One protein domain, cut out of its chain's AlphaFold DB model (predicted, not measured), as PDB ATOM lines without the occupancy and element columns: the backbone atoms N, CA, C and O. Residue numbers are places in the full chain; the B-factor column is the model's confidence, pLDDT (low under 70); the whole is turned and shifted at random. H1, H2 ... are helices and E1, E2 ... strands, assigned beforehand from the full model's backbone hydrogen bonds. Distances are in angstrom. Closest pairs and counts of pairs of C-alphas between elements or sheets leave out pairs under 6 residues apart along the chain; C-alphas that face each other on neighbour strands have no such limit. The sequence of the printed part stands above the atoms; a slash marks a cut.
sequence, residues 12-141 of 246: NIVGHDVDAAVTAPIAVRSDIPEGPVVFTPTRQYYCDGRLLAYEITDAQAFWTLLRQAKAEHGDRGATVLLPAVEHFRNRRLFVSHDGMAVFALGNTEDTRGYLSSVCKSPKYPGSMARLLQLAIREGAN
ATOM      1  N   ASN A  12      31.516   4.264 -11.716       84.88
ATOM      2  CA  ASN A  12      30.057   4.236 -11.660       84.88
ATOM      3  C   ASN A  12      29.600   4.021 -10.210       84.88
ATOM      4  O   ASN A  12      29.437   2.887  -9.756       84.88
ATOM      5  N   ILE A  13      29.460   5.127  -9.476       89.19
ATOM      6  CA  ILE A  13      28.972   5.152  -8.098       89.19
ATOM      7  C   ILE A  13      27.440   5.153  -8.118       89.19
ATOM      8  O   ILE A  13      26.836   6.007  -8.755       89.19
ATOM      9  N   VAL A  14      26.785   4.233  -7.419       91.62
ATOM     10  CA  VAL A  14      25.318   4.165  -7.330       91.62
ATOM     11  C   VAL A  14      24.914   4.042  -5.866       91.62
ATOM     12  O   VAL A  14      25.499   3.245  -5.135       91.62
ATOM     13  N   GLY A  15      23.948   4.854  -5.437       91.94
ATOM     14  CA  GLY A  15      23.375   4.816  -4.094       91.94
ATOM     15  C   GLY A  15      22.028   4.097  -4.088       91.94
ATOM     16  O   GLY A  15      21.197   4.336  -4.964       91.94
ATOM     17  N   HIS A  16      21.815   3.247  -3.092       91.44
ATOM     18  CA  HIS A  16      20.551   2.569  -2.832       91.44
ATOM     19  C   HIS A  16      20.089   2.894  -1.413       91.44
ATOM     20  O   HIS A  16      20.834   2.683  -0.452       91.44
ATOM     21  N   ASP A  17      18.866   3.407  -1.295       89.69
ATOM     22  CA  ASP A  17      18.179   3.513  -0.011       89.69
ATOM     23  C   ASP A  17      17.986   2.118   0.583       89.69
ATOM     24  O   ASP A  17      17.644   1.170  -0.127       89.69
ATOM     25  N   VAL A  18      18.222   1.995   1.887       87.31
ATOM     26  CA  VAL A  18      17.962   0.760   2.628       87.31
ATOM     27  C   VAL A  18      16.935   1.031   3.714       87.31
ATOM     28  O   VAL A  18      17.013   2.020   4.442       87.31
ATOM     29  N   ASP A  19      15.945   0.148   3.807       76.44
ATOM     30  CA  ASP A  19      14.915   0.254   4.830       76.44
ATOM     31  C   ASP A  19      15.498  -0.172   6.180       76.44
ATOM     32  O   ASP A  19      15.746  -1.355   6.422       76.44
ATOM     33  N   ALA A  20      15.720   0.796   7.068       66.94
ATOM     34  CA  ALA A  20      16.256   0.556   8.401       66.94
ATOM     35  C   ALA A  20      15.344  -0.327   9.277       66.94
ATOM     36  O   ALA A  20      15.839  -0.933  10.225       66.94
ATOM     37  N   ALA A  21      14.044  -0.441   8.970       62.69
ATOM     38  CA  ALA A  21      13.122  -1.313   9.701       62.69
ATOM     39  C   ALA A  21      13.352  -2.805   9.406       62.69
ATOM     40  O   ALA A  21      12.938  -3.663  10.187       62.69
ATOM     41  N   VAL A  22      14.016  -3.115   8.288       70.25
ATOM     42  CA  VAL A  22      14.275  -4.492   7.833       70.25
ATOM     43  C   VAL A  22      15.776  -4.777   7.700       70.25
ATOM     44  O   VAL A  22      16.199  -5.934   7.684       70.25
ATOM     45  N   THR A  23      16.607  -3.737   7.634       79.19
ATOM     46  CA  THR A  23      18.060  -3.866   7.519       79.19
ATOM     47  C   THR A  23      18.669  -4.190   8.877       79.19
ATOM     48  O   THR A  23      18.615  -3.389   9.810       79.19
ATOM     49  N   ALA A  24      19.280  -5.371   8.983       82.94
ATOM     50  CA  ALA A  24      19.997  -5.771  10.185       82.94
ATOM     51  C   ALA A  24      21.189  -4.830  10.465       82.94
ATOM     52  O   ALA A  24      21.832  -4.366   9.515       82.94
ATOM     53  N   PRO A  25      21.527  -4.583  11.745       92.69
ATOM     54  CA  PRO A  25      22.744  -3.867  12.097       92.69
ATOM     55  C   PRO A  25      23.982  -4.536  11.495       92.69
ATOM     56  O   PRO A  25      24.108  -5.762  11.484       92.69
ATOM     57  N   ILE A  26      24.909  -3.716  11.017       93.50
ATOM     58  CA  ILE A  26      26.176  -4.144  10.433       93.50
ATOM     59  C   ILE A  26      27.280  -3.865  11.443       93.50
ATOM     60  O   ILE A  26      27.337  -2.783  12.021       93.50
ATOM     61  N   ALA A  27      28.160  -4.842  11.634       96.31
ATOM     62  CA  ALA A  27      29.378  -4.698  12.416       96.31
ATOM     63  C   ALA A  27      30.561  -4.418  11.483       96.31
ATOM     64  O   ALA A  27      30.817  -5.180  10.551       96.31
ATOM     65  N   VAL A  28      31.306  -3.352  11.760       95.69
ATOM     66  CA  VAL A  28      32.553  -3.014  11.066       95.69
ATOM     67  C   VAL A  28      33.694  -2.830  12.062       95.69
ATOM     68  O   VAL A  28      33.475  -2.720  13.268       95.69
ATOM     69  N   ARG A  29      34.928  -2.772  11.543       93.00
ATOM     70  CA  ARG A  29      36.124  -2.349  12.288       93.00
ATOM     71  C   ARG A  29      36.315  -3.071  13.640       93.00
ATOM     72  O   ARG A  29      36.436  -2.441  14.681       93.00
ATOM     73  N   SER A  30      36.338  -4.405  13.624       90.00
ATOM     74  CA  SER A  30      36.358  -5.255  14.836       90.00
ATOM     75  C   SER A  30      37.689  -5.330  15.599       90.00
ATOM     76  O   SER A  30      37.745  -5.925  16.667       90.00
ATOM     77  N   ASP A  31      38.765  -4.778  15.056       91.56
ATOM     78  CA  ASP A  31      40.137  -4.792  15.588       91.56
ATOM     79  C   ASP A  31      40.490  -3.546  16.418       91.56
ATOM     80  O   ASP A  31      41.669  -3.261  16.633       91.56
ATOM     81  N   ILE A  32      39.487  -2.785  16.858       92.88
ATOM     82  CA  ILE A  32      39.677  -1.633  17.748       92.88
ATOM     83  C   ILE A  32      39.469  -2.054  19.207       92.88
ATOM     84  O   ILE A  32      38.767  -3.037  19.454       92.88
ATOM     85  N   PRO A  33      40.050  -1.334  20.184       90.25
ATOM     86  CA  PRO A  33      39.973  -1.712  21.596       90.25
ATOM     87  C   PRO A  33      38.545  -1.885  22.132       90.25
ATOM     88  O   PRO A  33      38.304  -2.746  22.971       90.25
ATOM     89  N   GLU A  34      37.599  -1.084  21.644       92.81
ATOM     90  CA  GLU A  34      36.195  -1.098  22.061       92.81
ATOM     91  C   GLU A  34      35.368  -2.233  21.427       92.81
ATOM     92  O   GLU A  34      34.200  -2.411  21.773       92.81
ATOM     93  N   GLY A  35      35.963  -3.026  20.530       94.44
ATOM     94  CA  GLY A  35      35.273  -4.063  19.765       94.44
ATOM     95  C   GLY A  35      34.607  -3.532  18.488       94.44
ATOM     96  O   GLY A  35      34.838  -2.391  18.090       94.44
ATOM     97  N   PRO A  36      33.808  -4.362  17.790       96.69
ATOM     98  CA  PRO A  36      33.178  -3.958  16.538       96.69
ATOM     99  C   PRO A  36      32.253  -2.756  16.726       96.69
ATOM    100  O   PRO A  36      31.409  -2.739  17.621       96.69
ATOM    101  N   VAL A  37      32.361  -1.790  15.816       97.88
ATOM    102  CA  VAL A  37      31.402  -0.689  15.731       97.88
ATOM    103  C   VAL A  37      30.181  -1.186  14.976       97.88
ATOM    104  O   VAL A  37      30.296  -1.663  13.845       97.88
ATOM    105  N   VAL A  38      29.016  -1.085  15.607       97.38
ATOM    106  CA  VAL A  38      27.747  -1.573  15.065       97.38
ATOM    107  C   VAL A  38      26.837  -0.393  14.751       97.38
ATOM    108  O   VAL A  38      26.676   0.489  15.587       97.38
ATOM    109  N   PHE A  39      26.234  -0.380  13.563       96.19
ATOM    110  CA  PHE A  39      25.252   0.629  13.158       96.19
ATOM    111  C   PHE A  39      24.251   0.066  12.145       96.19
ATOM    112  O   PHE A  39      24.509  -0.947  11.494       96.19
ATOM    113  N   THR A  40      23.132   0.765  11.955       96.06
ATOM    114  CA  THR A  40      22.180   0.483  10.871       96.06
ATOM    115  C   THR A  40      22.354   1.523   9.760       96.06
ATOM    116  O   THR A  40      22.207   2.719  10.031       96.06
ATOM    117  N   PRO A  41      22.691   1.117   8.523       95.88
ATOM    118  CA  PRO A  41      22.790   2.051   7.408       95.88
ATOM    119  C   PRO A  41      21.413   2.576   6.993       95.88
ATOM    120  O   PRO A  41      20.411   1.876   7.105       95.88
ATOM    121  N   THR A  42      21.387   3.797   6.463       94.88
ATOM    122  CA  THR A  42      20.226   4.384   5.775       94.88
ATOM    123  C   THR A  42      20.386   4.344   4.259       94.88
ATOM    124  O   THR A  42      19.396   4.261   3.533       94.88
ATOM    125  N   ARG A  43      21.632   4.334   3.765       95.88
ATOM    126  CA  ARG A  43      21.962   4.075   2.356       95.88
ATOM    127  C   ARG A  43      23.204   3.215   2.208       95.88
ATOM    128  O   ARG A  43      24.098   3.231   3.055       95.88
ATOM    129  N   GLN A  44      23.282   2.519   1.082       95.94
ATOM    130  CA  GLN A  44      24.466   1.801   0.624       95.94
ATOM    131  C   GLN A  44      24.926   2.359  -0.719       95.94
ATOM    132  O   GLN A  44      24.124   2.530  -1.634       95.94
ATOM    133  N   TYR A  45      26.223   2.603  -0.852       95.94
ATOM    134  CA  TYR A  45      26.839   3.098  -2.076       95.94
ATOM    135  C   TYR A  45      27.760   2.042  -2.660       95.94
ATOM    136  O   TYR A  45      28.600   1.489  -1.953       95.94
ATOM    137  N   TYR A  46      27.639   1.802  -3.959       94.44
ATOM    138  CA  TYR A  46      28.426   0.830  -4.707       94.44
ATOM    139  C   TYR A  46      29.236   1.547  -5.778       94.44
ATOM    140  O   TYR A  46      28.712   2.438  -6.431       94.44
ATOM    141  N   CYS A  47      30.490   1.157  -5.988       91.38
ATOM    142  CA  CYS A  47      31.324   1.614  -7.097       91.38
ATOM    143  C   CYS A  47      31.676   0.407  -7.958       91.38
ATOM    144  O   CYS A  47      32.262  -0.554  -7.457       91.38
ATOM    145  N   ASP A  48      31.308   0.446  -9.238       89.88
ATOM    146  CA  ASP A  48      31.568  -0.639 -10.196       89.88
ATOM    147  C   ASP A  48      31.079  -2.010  -9.673       89.88
ATOM    148  O   ASP A  48      31.767  -3.029  -9.757       89.88
ATOM    149  N   GLY A  49      29.891  -2.016  -9.054       89.38
ATOM    150  CA  GLY A  49      29.244  -3.210  -8.496       89.38
ATOM    151  C   GLY A  49      29.781  -3.686  -7.141       89.38
ATOM    152  O   GLY A  49      29.277  -4.669  -6.604       89.38
ATOM    153  N   ARG A  50      30.777  -3.010  -6.554       91.75
ATOM    154  CA  ARG A  50      31.324  -3.344  -5.228       91.75
ATOM    155  C   ARG A  50      30.862  -2.348  -4.181       91.75
ATOM    156  O   ARG A  50      30.914  -1.147  -4.423       91.75
ATOM    157  N   LEU A  51      30.460  -2.844  -3.013       94.31
ATOM    158  CA  LEU A  51      30.069  -1.995  -1.893       94.31
ATOM    159  C   LEU A  51      31.242  -1.089  -1.495       94.31
ATOM    160  O   LEU A  51      32.336  -1.565  -1.204       94.31
ATOM    161  N   LEU A  52      31.011   0.218  -1.536       95.56
ATOM    162  CA  LEU A  52      32.000   1.260  -1.278       95.56
ATOM    163  C   LEU A  52      31.828   1.826   0.133       95.56
ATOM    164  O   LEU A  52      32.797   1.900   0.892       95.56
ATOM    165  N   ALA A  53      30.606   2.242   0.465       97.31
ATOM    166  CA  ALA A  53      30.312   2.968   1.691       97.31
ATOM    167  C   ALA A  53      28.854   2.806   2.127       97.31
ATOM    168  O   ALA A  53      27.978   2.449   1.339       97.31
ATOM    169  N   TYR A  54      28.616   3.143   3.383       97.69
ATOM    170  CA  TYR A  54      27.317   3.329   3.998       97.69
ATOM    171  C   TYR A  54      27.107   4.812   4.298       97.69
ATOM    172  O   TYR A  54      28.056   5.505   4.667       97.69
ATOM    173  N   GLU A  55      25.868   5.278   4.197       97.69
ATOM    174  CA  GLU A  55      25.418   6.460   4.938       97.69
ATOM    175  C   GLU A  55      24.690   5.994   6.195       97.69
ATOM    176  O   GLU A  55      23.934   5.019   6.158       97.69
ATOM    177  N   ILE A  56      24.971   6.659   7.314       96.88
ATOM    178  CA  ILE A  56      24.467   6.310   8.644       96.88
ATOM    179  C   ILE A  56      23.965   7.565   9.366       96.88
ATOM    180  O   ILE A  56      24.343   8.687   9.033       96.88
ATOM    181  N   THR A  57      23.141   7.377  10.395       95.69
ATOM    182  CA  THR A  57      22.683   8.454  11.296       95.69
ATOM    183  C   THR A  57      23.290   8.360  12.696       95.69
ATOM    184  O   THR A  57      23.142   9.283  13.498       95.69
ATOM    185  N   ASP A  58      23.998   7.269  12.997       96.75
ATOM    186  CA  ASP A  58      24.635   7.054  14.291       96.75
ATOM    187  C   ASP A  58      25.912   7.901  14.426       96.75
ATOM    188  O   ASP A  58      27.006   7.538  13.976       96.75
ATOM    189  N   ALA A  59      25.756   9.059  15.069       97.56
ATOM    190  CA  ALA A  59      26.842   9.988  15.350       97.56
ATOM    191  C   ALA A  59      27.931   9.386  16.254       97.56
ATOM    192  O   ALA A  59      29.104   9.720  16.088       97.56
ATOM    193  N   GLN A  60      27.573   8.499  17.188       97.56
ATOM    194  CA  GLN A  60      28.532   7.887  18.108       97.56
ATOM    195  C   GLN A  60      29.387   6.847  17.381       97.56
ATOM    196  O   GLN A  60      30.611   6.825  17.556       97.56
ATOM    197  N   ALA A  61      28.767   6.023  16.533       97.62
ATOM    198  CA  ALA A  61      29.473   5.083  15.671       97.62
ATOM    199  C   ALA A  61      30.444   5.824  14.739       97.62
ATOM    200  O   ALA A  61      31.635   5.512  14.717       97.62
ATOM    201  N   PHE A  62      29.972   6.868  14.047       98.44
ATOM    202  CA  PHE A  62      30.818   7.701  13.189       98.44
ATOM    203  C   PHE A  62      32.004   8.304  13.951       98.44
ATOM    204  O   PHE A  62      33.151   8.191  13.516       98.44
ATOM    205  N   TRP A  63      31.741   8.924  15.105       98.06
ATOM    206  CA  TRP A  63      32.773   9.564  15.919       98.06
ATOM    207  C   TRP A  63      33.825   8.563  16.403       98.06
ATOM    208  O   TRP A  63      35.019   8.859  16.379       98.06
ATOM    209  N   THR A  64      33.399   7.357  16.788       98.06
ATOM    210  CA  THR A  64      34.299   6.277  17.217       98.06
ATOM    211  C   THR A  64      35.256   5.884  16.093       98.06
ATOM    212  O   THR A  64      36.465   5.806  16.318       98.06
ATOM    213  N   LEU A  65      34.737   5.719  14.872       98.25
ATOM    214  CA  LEU A  65      35.534   5.390  13.689       98.25
ATOM    215  C   LEU A  65      36.477   6.535  13.292       98.25
ATOM    216  O   LEU A  65      37.647   6.285  13.003       98.25
ATOM    217  N   LEU A  66      36.011   7.789  13.342       98.19
ATOM    218  CA  LEU A  66      36.836   8.976  13.093       98.19
ATOM    219  C   LEU A  66      37.995   9.075  14.088       98.19
ATOM    220  O   LEU A  66      39.145   9.231  13.678       98.19
ATOM    221  N   ARG A  67      37.703   8.972  15.392       97.50
ATOM    222  CA  ARG A  67      38.715   9.017  16.453       97.50
ATOM    223  C   ARG A  67      39.755   7.928  16.242       97.50
ATOM    224  O   ARG A  67      40.946   8.219  16.324       97.50
ATOM    225  N   GLN A  68      39.320   6.703  15.957       97.69
ATOM    226  CA  GLN A  68      40.242   5.599  15.732       97.69
ATOM    227  C   GLN A  68      41.123   5.843  14.504       97.69
ATOM    228  O   GLN A  68      42.343   5.762  14.606       97.69
ATOM    229  N   ALA A  69      40.524   6.160  13.352       96.88
ATOM    230  CA  ALA A  69      41.270   6.400  12.119       96.88
ATOM    231  C   ALA A  69      42.307   7.516  12.306       96.88
ATOM    232  O   ALA A  69      43.449   7.370  11.879       96.88
ATOM    233  N   LYS A  70      41.928   8.594  13.004       96.38
ATOM    234  CA  LYS A  70      42.819   9.693  13.387       96.38
ATOM    235  C   LYS A  70      43.959   9.222  14.295       96.38
ATOM    236  O   LYS A  70      45.110   9.546  14.017       96.38
ATOM    237  N   ALA A  71      43.661   8.457  15.344       96.06
ATOM    238  CA  ALA A  71      44.655   7.977  16.306       96.06
ATOM    239  C   ALA A  71      45.723   7.077  15.659       96.06
ATOM    240  O   ALA A  71      46.893   7.136  16.029       96.06
ATOM    241  N   GLU A  72      45.354   6.288  14.648       96.44
ATOM    242  CA  GLU A  72      46.291   5.415  13.929       96.44
ATOM    243  C   GLU A  72      47.343   6.175  13.100       96.44
ATOM    244  O   GLU A  72      48.340   5.578  12.695       96.44
ATOM    245  N   HIS A  73      47.168   7.482  12.876       94.50
ATOM    246  CA  HIS A  73      48.191   8.345  12.267       94.50
ATOM    247  C   HIS A  73      49.183   8.937  13.277       94.50
ATOM    248  O   HIS A  73      50.110   9.641  12.868       94.50
ATOM    249  N   GLY A  74      49.003   8.689  14.579       95.25
ATOM    250  CA  GLY A  74      49.771   9.357  15.630       95.25
ATOM    251  C   GLY A  74      49.672  10.879  15.495       95.25
ATOM    252  O   GLY A  74      48.602  11.415  15.204       95.25
ATOM    253  N   ASP A  75      50.805  11.573  15.611       93.44
ATOM    254  CA  ASP A  75      50.860  13.039  15.520       93.44
ATOM    255  C   ASP A  75      50.314  13.590  14.195       93.44
ATOM    256  O   ASP A  75      49.731  14.676  14.170       93.44
ATOM    257  N   ARG A  76      50.433  12.830  13.093       91.69
ATOM    258  CA  ARG A  76      49.907  13.221  11.770       91.69
ATOM    259  C   ARG A  76      48.380  13.245  11.718       91.69
ATOM    260  O   ARG A  76      47.807  13.851  10.821       91.69
ATOM    261  N   GLY A  77      47.709  12.620  12.684       93.31
ATOM    262  CA  GLY A  77      46.260  12.682  12.814       93.31
ATOM    263  C   GLY A  77      45.757  14.081  13.176       93.31
ATOM    264  O   GLY A  77      44.593  14.387  12.916       93.31
ATOM    265  N   ALA A  78      46.596  14.949  13.756       94.56
ATOM    266  CA  ALA A  78      46.211  16.291  14.208       94.56
ATOM    267  C   ALA A  78      45.676  17.207  13.083       94.56
ATOM    268  O   ALA A  78      44.899  18.118  13.362       94.56
ATOM    269  N   THR A  79      45.981  16.926  11.806       92.88
ATOM    270  CA  THR A  79      45.420  17.658  10.649       92.88
ATOM    271  C   THR A  79      43.923  17.463  10.444       92.88
ATOM    272  O   THR A  79      43.301  18.238   9.719       92.88
ATOM    273  N   VAL A  80      43.333  16.427  11.042       95.06
ATOM    274  CA  VAL A  80      41.887  16.203  11.028       95.06
ATOM    275  C   VAL A  80      41.329  16.586  12.391       95.06
ATOM    276  O   VAL A  80      41.718  16.026  13.417       95.06
ATOM    277  N   LEU A  81      40.406  17.546  12.411       95.44
ATOM    278  CA  LEU A  81      39.739  17.952  13.645       95.44
ATOM    279  C   LEU A  81      38.833  16.830  14.165       95.44
ATOM    280  O   LEU A  81      38.200  16.124  13.380       95.44
ATOM    281  N   LEU A  82      38.729  16.718  15.490       96.19
ATOM    282  CA  LEU A  82      37.812  15.805  16.173       96.19
ATOM    283  C   LEU A  82      36.815  16.611  17.027       96.19
ATOM    284  O   LEU A  82      37.074  16.850  18.206       96.19
ATOM    285  N   PRO A  83      35.697  17.084  16.445       94.56
ATOM    286  CA  PRO A  83      34.638  17.752  17.195       94.56
ATOM    287  C   PRO A  83      33.948  16.814  18.196       94.56
ATOM    288  O   PRO A  83      34.081  15.590  18.123       94.56
ATOM    289  N   ALA A  84      33.149  17.391  19.094       95.75
ATOM    290  CA  ALA A  84      32.238  16.629  19.944       95.75
ATOM    291  C   ALA A  84      31.177  15.885  19.106       95.75
ATOM    292  O   ALA A  84      30.824  16.323  18.006       95.75
ATOM    293  N   VAL A  85      30.655  14.774  19.633       97.06
ATOM    294  CA  VAL A  85      29.708  13.879  18.940       97.06
ATOM    295  C   VAL A  85      28.466  14.638  18.456       97.06
ATOM    296  O   VAL A  85      27.959  14.392  17.363       97.06
ATOM    297  N   GLU A  86      28.005  15.622  19.225       94.75
ATOM    298  CA  GLU A  86      26.832  16.448  18.938       94.75
ATOM    299  C   GLU A  86      26.961  17.214  17.618       94.75
ATOM    300  O   GLU A  86      25.954  17.439  16.944       94.75
ATOM    301  N   HIS A  87      28.189  17.560  17.209       92.94
ATOM    302  CA  HIS A  87      28.455  18.225  15.933       92.94
ATOM    303  C   HIS A  87      27.924  17.418  14.739       92.94
ATOM    304  O   HIS A  87      27.503  17.989  13.732       92.94
ATOM    305  N   PHE A  88      27.922  16.089  14.853       95.50
ATOM    306  CA  PHE A  88      27.576  15.172  13.772       95.50
ATOM    307  C   PHE A  88      26.072  14.938  13.609       95.50
ATOM    308  O   PHE A  88      25.660  14.408  12.583       95.50
ATOM    309  N   ARG A  89      25.231  15.393  14.548       88.69
ATOM    310  CA  ARG A  89      23.764  15.252  14.439       88.69
ATOM    311  C   ARG A  89      23.168  16.050  13.275       88.69
ATOM    312  O   ARG A  89      22.146  15.663  12.726       88.69
ATOM    313  N   ASN A  90      23.831  17.137  12.883       88.88
ATOM    314  CA  ASN A  90      23.425  18.016  11.782       88.88
ATOM    315  C   ASN A  90      24.316  17.808  10.547       88.88
ATOM    316  O   ASN A  90      24.758  18.769   9.907       88.88
ATOM    317  N   ARG A  91      24.681  16.552  10.278       95.81
ATOM    318  CA  ARG A  91      25.525  16.138   9.155       95.81
ATOM    319  C   ARG A  91      24.976  14.850   8.556       95.81
ATOM    320  O   ARG A  91      24.351  14.051   9.245       95.81
ATOM    321  N   ARG A  92      25.269  14.630   7.280       98.00
ATOM    322  CA  ARG A  92      25.227  13.299   6.667       98.00
ATOM    323  C   ARG A  92      26.559  12.614   6.944       98.00
ATOM    324  O   ARG A  92      27.609  13.238   6.771       98.00
ATOM    325  N   LEU A  93      26.517  11.368   7.400       98.50
ATOM    326  CA  LEU A  93      27.684  10.647   7.902       98.50
ATOM    327  C   LEU A  93      27.958   9.449   7.009       98.50
ATOM    328  O   LEU A  93      27.088   8.601   6.829       98.50
ATOM    329  N   PHE A  94      29.168   9.378   6.466       98.56
ATOM    330  CA  PHE A  94      29.557   8.337   5.528       98.56
ATOM    331  C   PHE A  94      30.714   7.525   6.083       98.56
ATOM    332  O   PHE A  94      31.697   8.074   6.582       98.56
ATOM    333  N   VAL A  95      30.594   6.209   5.957       98.38
ATOM    334  CA  VAL A  95      31.545   5.230   6.481       98.38
ATOM    335  C   VAL A  95      31.868   4.235   5.373       98.38
ATOM    336  O   VAL A  95      30.961   3.740   4.711       98.38
ATOM    337  N   SER A  96      33.144   3.931   5.137       97.94
ATOM    338  CA  SER A  96      33.532   2.888   4.183       97.94
ATOM    339  C   SER A  96      32.945   1.535   4.580       97.94
ATOM    340  O   SER A  96      32.664   1.280   5.748       97.94
ATOM    341  N   HIS A  97      32.784   0.635   3.613       95.62
ATOM    342  CA  HIS A  97      32.164  -0.673   3.854       95.62
ATOM    343  C   HIS A  97      32.845  -1.515   4.961       95.62
ATOM    344  O   HIS A  97      32.242  -2.437   5.496       95.62
ATOM    345  N   ASP A  98      34.107  -1.225   5.288       95.75
ATOM    346  CA  ASP A  98      34.921  -1.884   6.317       95.75
ATOM    347  C   ASP A  98      35.109  -1.045   7.599       95.75
ATOM    348  O   ASP A  98      35.790  -1.475   8.533       95.75
ATOM    349  N   GLY A  99      34.516   0.151   7.660       97.06
ATOM    350  CA  GLY A  99      34.640   1.080   8.785       97.06
ATOM    351  C   GLY A  99      36.003   1.762   8.907       97.06
ATOM    352  O   GLY A  99      36.258   2.453   9.885       97.06
ATOM    353  N   MET A 100      36.917   1.572   7.957       97.75
ATOM    354  CA  MET A 100      38.276   2.105   8.070       97.75
ATOM    355  C   MET A 100      38.422   3.548   7.584       97.75
ATOM    356  O   MET A 100      39.476   4.144   7.794       97.75
ATOM    357  N   ALA A 101      37.421   4.115   6.917       97.94
ATOM    358  CA  ALA A 101      37.445   5.483   6.427       97.94
ATOM    359  C   ALA A 101      36.081   6.152   6.574       97.94
ATOM    360  O   ALA A 101      35.041   5.501   6.491       97.94
ATOM    361  N   VAL A 102      36.097   7.463   6.791       98.44
ATOM    362  CA  VAL A 102      34.910   8.262   7.083       98.44
ATOM    363  C   VAL A 102      34.994   9.649   6.450       98.44
ATOM    364  O   VAL A 102      36.083  10.184   6.222       98.44
ATOM    365  N   PHE A 103      33.834  10.241   6.179       98.44
ATOM    366  CA  PHE A 103      33.684  11.674   5.931       98.44
ATOM    367  C   PHE A 103      32.284  12.143   6.339       98.44
ATOM    368  O   PHE A 103      31.333  11.362   6.367       98.44
ATOM    369  N   ALA A 104      32.150  13.429   6.647       98.44
ATOM    370  CA  ALA A 104      30.877  14.059   6.966       98.44
ATOM    371  C   ALA A 104      30.561  15.162   5.954       98.44
ATOM    372  O   ALA A 104      31.443  15.928   5.556       98.44
ATOM    373  N   LEU A 105      29.289  15.267   5.580       98.12
ATOM    374  CA  LEU A 105      28.788  16.274   4.654       98.12
ATOM    375  C   LEU A 105      27.718  17.128   5.337       98.12
ATOM    376  O   LEU A 105      26.788  16.605   5.954       98.12
ATOM    377  N   GLY A 106      27.846  18.448   5.248       96.00
ATOM    378  CA  GLY A 106      26.842  19.355   5.788       96.00
ATOM    379  C   GLY A 106      25.525  19.297   5.011       96.00
ATOM    380  O   GLY A 106      25.507  19.262   3.779       96.00
ATOM    381  N   ASN A 107      24.416  19.256   5.752       88.94
ATOM    382  CA  ASN A 107      23.057  19.086   5.224       88.94
ATOM    383  C   ASN A 107      22.058  20.140   5.730       88.94
ATOM    384  O   ASN A 107      20.884  20.087   5.366       88.94
ATOM    385  N   THR A 108      22.509  21.101   6.536       90.25
ATOM    386  CA  THR A 108      21.716  22.279   6.914       90.25
ATOM    387  C   THR A 108      21.922  23.398   5.900       90.25
ATOM    388  O   THR A 108      22.871  23.350   5.123       90.25
ATOM    389  N   GLU A 109      21.066  24.418   5.909       86.81
ATOM    390  CA  GLU A 109      21.210  25.589   5.032       86.81
ATOM    391  C   GLU A 109      22.611  26.217   5.127       86.81
ATOM    392  O   GLU A 109      23.306  26.313   4.118       86.81
ATOM    393  N   ASP A 110      23.089  26.484   6.345       85.94
ATOM    394  CA  ASP A 110      24.387  27.133   6.586       85.94
ATOM    395  C   ASP A 110      25.618  26.272   6.272       85.94
ATOM    396  O   ASP A 110      26.742  26.772   6.256       85.94
ATOM    397  N   THR A 111      25.448  24.959   6.104       91.38
ATOM    398  CA  THR A 111      26.577  24.024   5.953       91.38
ATOM    399  C   THR A 111      26.463  23.142   4.723       91.38
ATOM    400  O   THR A 111      27.287  22.252   4.526       91.38
ATOM    401  N   ARG A 112      25.449  23.360   3.886       93.38
ATOM    402  CA  ARG A 112      25.173  22.537   2.712       93.38
ATOM    403  C   ARG A 112      26.400  22.452   1.813       93.38
ATOM    404  O   ARG A 112      26.907  23.473   1.364       93.38
ATOM    405  N   GLY A 113      26.856  21.234   1.542       94.94
ATOM    406  CA  GLY A 113      28.021  20.989   0.687       94.94
ATOM    407  C   GLY A 113      29.378  21.138   1.381       94.94
ATOM    408  O   GLY A 113      30.411  20.902   0.752       94.94
ATOM    409  N   TYR A 114      29.393  21.454   2.680       97.38
ATOM    410  CA  TYR A 114      30.612  21.476   3.483       97.38
ATOM    411  C   TYR A 114      31.118  20.054   3.729       97.38
ATOM    412  O   TYR A 114      30.490  19.275   4.454       97.38
ATOM    413  N   LEU A 115      32.268  19.722   3.154       98.06
ATOM    414  CA  LEU A 115      32.969  18.467   3.377       98.06
ATOM    415  C   LEU A 115      33.906  18.595   4.579       98.06
ATOM    416  O   LEU A 115      34.775  19.463   4.630       98.06
ATOM    417  N   SER A 116      33.748  17.699   5.550       97.12
ATOM    418  CA  SER A 116      34.515  17.717   6.795       97.12
ATOM    419  C   SER A 116      34.831  16.311   7.293       97.12
ATOM    420  O   SER A 116      34.290  15.323   6.799       97.12
ATOM    421  N   SER A 117      35.708  16.217   8.296       97.12
ATOM    422  CA  SER A 117      36.039  14.954   8.982       97.12
ATOM    423  C   SER A 117      36.476  13.826   8.037       97.12
ATOM    424  O   SER A 117      36.193  12.656   8.275       97.12
ATOM    425  N   VAL A 118      37.147  14.195   6.945       97.00
ATOM    426  CA  VAL A 118      37.695  13.281   5.941       97.00
ATOM    427  C   VAL A 118      38.897  12.570   6.555       97.00
ATOM    428  O   VAL A 118      39.950  13.177   6.746       97.00
ATOM    429  N   CYS A 119      38.752  11.292   6.886       96.75
ATOM    430  CA  CYS A 119      39.818  10.522   7.517       96.75
ATOM    431  C   CYS A 119      39.791   9.066   7.058       96.75
ATOM    432  O   CYS A 119      38.727   8.487   6.861       96.75
ATOM    433  N   LYS A 120      40.969   8.455   6.922       96.00
ATOM    434  CA  LYS A 120      41.099   7.010   6.731       96.00
ATOM    435  C   LYS A 120      42.176   6.444   7.630       96.00
ATOM    436  O   LYS A 120      43.194   7.090   7.831       96.00
ATOM    437  N   SER A 121      41.992   5.216   8.080       96.44
ATOM    438  CA  SER A 121      43.042   4.395   8.664       96.44
ATOM    439  C   SER A 121      44.207   4.239   7.675       96.44
ATOM    440  O   SER A 121      43.966   4.035   6.476       96.44
ATOM    441  N   PRO A 122      45.469   4.240   8.139       93.81
ATOM    442  CA  PRO A 122      46.605   3.792   7.335       93.81
ATOM    443  C   PRO A 122      46.437   2.363   6.794       93.81
ATOM    444  O   PRO A 122      47.009   2.031   5.759       93.81
ATOM    445  N   LYS A 123      45.634   1.530   7.473       93.38
ATOM    446  CA  LYS A 123      45.343   0.141   7.097       93.38
ATOM    447  C   LYS A 123      44.230   0.019   6.053       93.38
ATOM    448  O   LYS A 123      44.009  -1.085   5.570       93.38
ATOM    449  N   TYR A 124      43.516   1.104   5.724       92.31
ATOM    450  CA  TYR A 124      42.403   1.057   4.772       92.31
ATOM    451  C   TYR A 124      42.905   0.622   3.386       92.31
ATOM    452  O   TYR A 124      43.666   1.374   2.763       92.31
ATOM    453  N   PRO A 125      42.480  -0.552   2.875       84.25
ATOM    454  CA  PRO A 125      42.930  -1.048   1.576       84.25
ATOM    455  C   PRO A 125      42.248  -0.323   0.407       84.25
ATOM    456  O   PRO A 125      42.691  -0.426  -0.738       84.25
ATOM    457  N   GLY A 126      41.150   0.392   0.675       81.19
ATOM    458  CA  GLY A 126      40.405   1.130  -0.331       81.19
ATOM    459  C   GLY A 126      41.027   2.479  -0.699       81.19
ATOM    460  O   GLY A 126      41.976   2.986  -0.097       81.19
ATOM    461  N   SER A 127      40.452   3.090  -1.733       83.75
ATOM    462  CA  SER A 127      40.902   4.387  -2.228       83.75
ATOM    463  C   SER A 127      40.091   5.507  -1.595       83.75
ATOM    464  O   SER A 127      38.896   5.639  -1.864       83.75
ATOM    465  N   MET A 128      40.756   6.369  -0.821       89.12
ATOM    466  CA  MET A 128      40.130   7.587  -0.299       89.12
ATOM    467  C   MET A 128      39.656   8.513  -1.428       89.12
ATOM    468  O   MET A 128      38.703   9.265  -1.247       89.12
ATOM    469  N   ALA A 129      40.262   8.426  -2.618       87.75
ATOM    470  CA  ALA A 129      39.819   9.198  -3.772       87.75
ATOM    471  C   ALA A 129      38.404   8.782  -4.193       87.75
ATOM    472  O   ALA A 129      37.583   9.646  -4.462       87.75
ATOM    473  N   ARG A 130      38.066   7.482  -4.155       89.19
ATOM    474  CA  ARG A 130      36.705   7.004  -4.469       89.19
ATOM    475  C   ARG A 130      35.668   7.498  -3.460       89.19
ATOM    476  O   ARG A 130      34.567   7.866  -3.854       89.19
ATOM    477  N   LEU A 131      36.016   7.541  -2.174       93.06
ATOM    478  CA  LEU A 131      35.126   8.092  -1.145       93.06
ATOM    479  C   LEU A 131      34.899   9.594  -1.334       93.06
ATOM    480  O   LEU A 131      33.788  10.074  -1.146       93.06
ATOM    481  N   LEU A 132      35.915  10.337  -1.768       92.31
ATOM    482  CA  LEU A 132      35.751  11.757  -2.070       92.31
ATOM    483  C   LEU A 132      35.016  12.019  -3.385       92.31
ATOM    484  O   LEU A 132      34.264  12.981  -3.470       92.31
ATOM    485  N   GLN A 133      35.146  11.139  -4.378       90.81
ATOM    486  CA  GLN A 133      34.283  11.153  -5.560       90.81
ATOM    487  C   GLN A 133      32.811  10.949  -5.178       90.81
ATOM    488  O   GLN A 133      31.944  11.651  -5.697       90.81
ATOM    489  N   LEU A 134      32.532  10.035  -4.240       94.38
ATOM    490  CA  LEU A 134      31.202   9.897  -3.647       94.38
ATOM    491  C   LEU A 134      30.778  11.197  -2.946       94.38
ATOM    492  O   LEU A 134      29.684  11.678  -3.205       94.38
ATOM    493  N   ALA A 135      31.637  11.800  -2.121       95.75
ATOM    494  CA  ALA A 135      31.315  13.054  -1.439       95.75
ATOM    495  C   ALA A 135      30.935  14.177  -2.422       95.75
ATOM    496  O   ALA A 135      29.917  14.837  -2.224       95.75
ATOM    497  N   ILE A 136      31.710  14.361  -3.498       93.00
ATOM    498  CA  ILE A 136      31.431  15.340  -4.566       93.00
ATOM    499  C   ILE A 136      30.084  15.039  -5.230       93.00
ATOM    500  O   ILE A 136      29.256  15.934  -5.374       93.00
ATOM    501  N   ARG A 137      29.828  13.770  -5.578       91.56
ATOM    502  CA  ARG A 137      28.549  13.337  -6.162       91.56
ATOM    503  C   ARG A 137      27.359  13.620  -5.244       91.56
ATOM    504  O   ARG A 137      26.288  13.967  -5.727       91.56
ATOM    505  N   GLU A 138      27.559  13.495  -3.937       94.44
ATOM    506  CA  GLU A 138      26.554  13.770  -2.907       94.44
ATOM    507  C   GLU A 138      26.436  15.260  -2.542       94.44
ATOM    508  O   GLU A 138      25.653  15.612  -1.656       94.44
ATOM    509  N   GLY A 139      27.163  16.138  -3.241       93.00
ATOM    510  CA  GLY A 139      27.025  17.591  -3.153       93.00
ATOM    511  C   GLY A 139      28.137  18.306  -2.388       93.00
ATOM    512  O   GLY A 139      27.977  19.484  -2.075       93.00
ATOM    513  N   ALA A 140      29.252  17.639  -2.068       95.69
ATOM    514  CA  ALA A 140      30.423  18.320  -1.518       95.69
ATOM    515  C   ALA A 140      30.958  19.357  -2.511       95.69
ATOM    516  O   ALA A 140      31.321  19.017  -3.635       95.69
ATOM    517  N   ASN A 141      31.044  20.611  -2.074       95.19
ATOM    518  CA  ASN A 141      31.513  21.712  -2.910       95.19
ATOM    519  C   ASN A 141      32.447  22.692  -2.187       95.19
ATOM    520  O   ASN A 141      32.990  23.586  -2.828       95.19
TER     521      ASN A 141
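AT A GLANCE: This is residues 12 to 141 of the 246 residues of an uncharacterized protein of Caballeronia calidae (UniProt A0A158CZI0). What is the main picture? A strongly twisted sheet of six strands curls round H4, while H1 covers its other face over E6, E7 and E8; the small hairpin of E2 and E3 packs on H1 through E3. What builds it? The printed part has 130 residues, with eight named strands and four named helices in the order E1 E2 E3 E4 E5 H1 H2 H3 E6 E7 E8 H4, of mixed class. The large sheet runs E1 E4 E5 E6 E7 E8, all antiparallel. How compact is it? It is compact, with a radius of gyration of the C-alphas of 13.7 A, and rounded, spanning 36 by 33 by 28 A.

HOW THE PARTS SIT: Which strands are neighbours? E1, residues 13 to 17, is the antiparallel neighbour of E4, residues 41 to 47, with N 14 and O 46 2.8 A apart; E2, residues 26 to 28, and E3, residues 37 to 39, form a hairpin with N 28 and O 37 2.9 A apart. E4 and E5, residues 50 to 56, form a hairpin, with N 45 and O 53 2.8 A apart, and E5 neighbours E6, residues 91 to 96, with N 54 and O 95 2.8 A apart. E6, E7, residues 101 to 106, and E8, residues 115 to 120, form two hairpins and a meander, each strand the antiparallel neighbour of the one before, with N 94 and O 103 2.9 A apart and N 102 and O 119 2.8 A apart. Where are the helices? H1, residues 59 to 71, is on the sheet at a height of 8.4 A, its closest C-alphas to E8 being Ala 69 and Lys 120, 5.4 A; H4, residues 128 to 137, is on the opposite face, giving three layers, helices on both faces of a sheet. H3, residues 85 to 90, only grazes the sheet and touches residues 59 to 63 of H1 at a steep tilt of 57 degrees, with the closest C-alphas, Ala 59 and Phe 88, 5.5 A apart. H2, residues 74 to 79, and H1 touch only at the corner, only just, with 3 pairs of C-alphas within 8 A, the closest Lys 70 and Gly 77 at 4.6 A. Are the helix backbones within hydrogen-bond range? Every O i to N i+4 pair is in H1 and H4; in H2 and H3 0 of 2 are, but 2 of 3 O i to N i+3 pairs in each.

IN THESE COORDINATES: Where do the elements begin and end? E1 begins at C-alpha 13 (28.972, 5.152, -8.098), and H4 ends at C-alpha 137 (28.549, 13.337, -6.162). Which are long? E5 measures 18.2 A, H1 18.0 A and E7 17.5 A.

THE WHOLE: Is it continuous? The printed part has no cut, and no link is long. Where is confidence low? Residues 20 to 21 are under 70; the mean pLDDT of the printed part is 93.3.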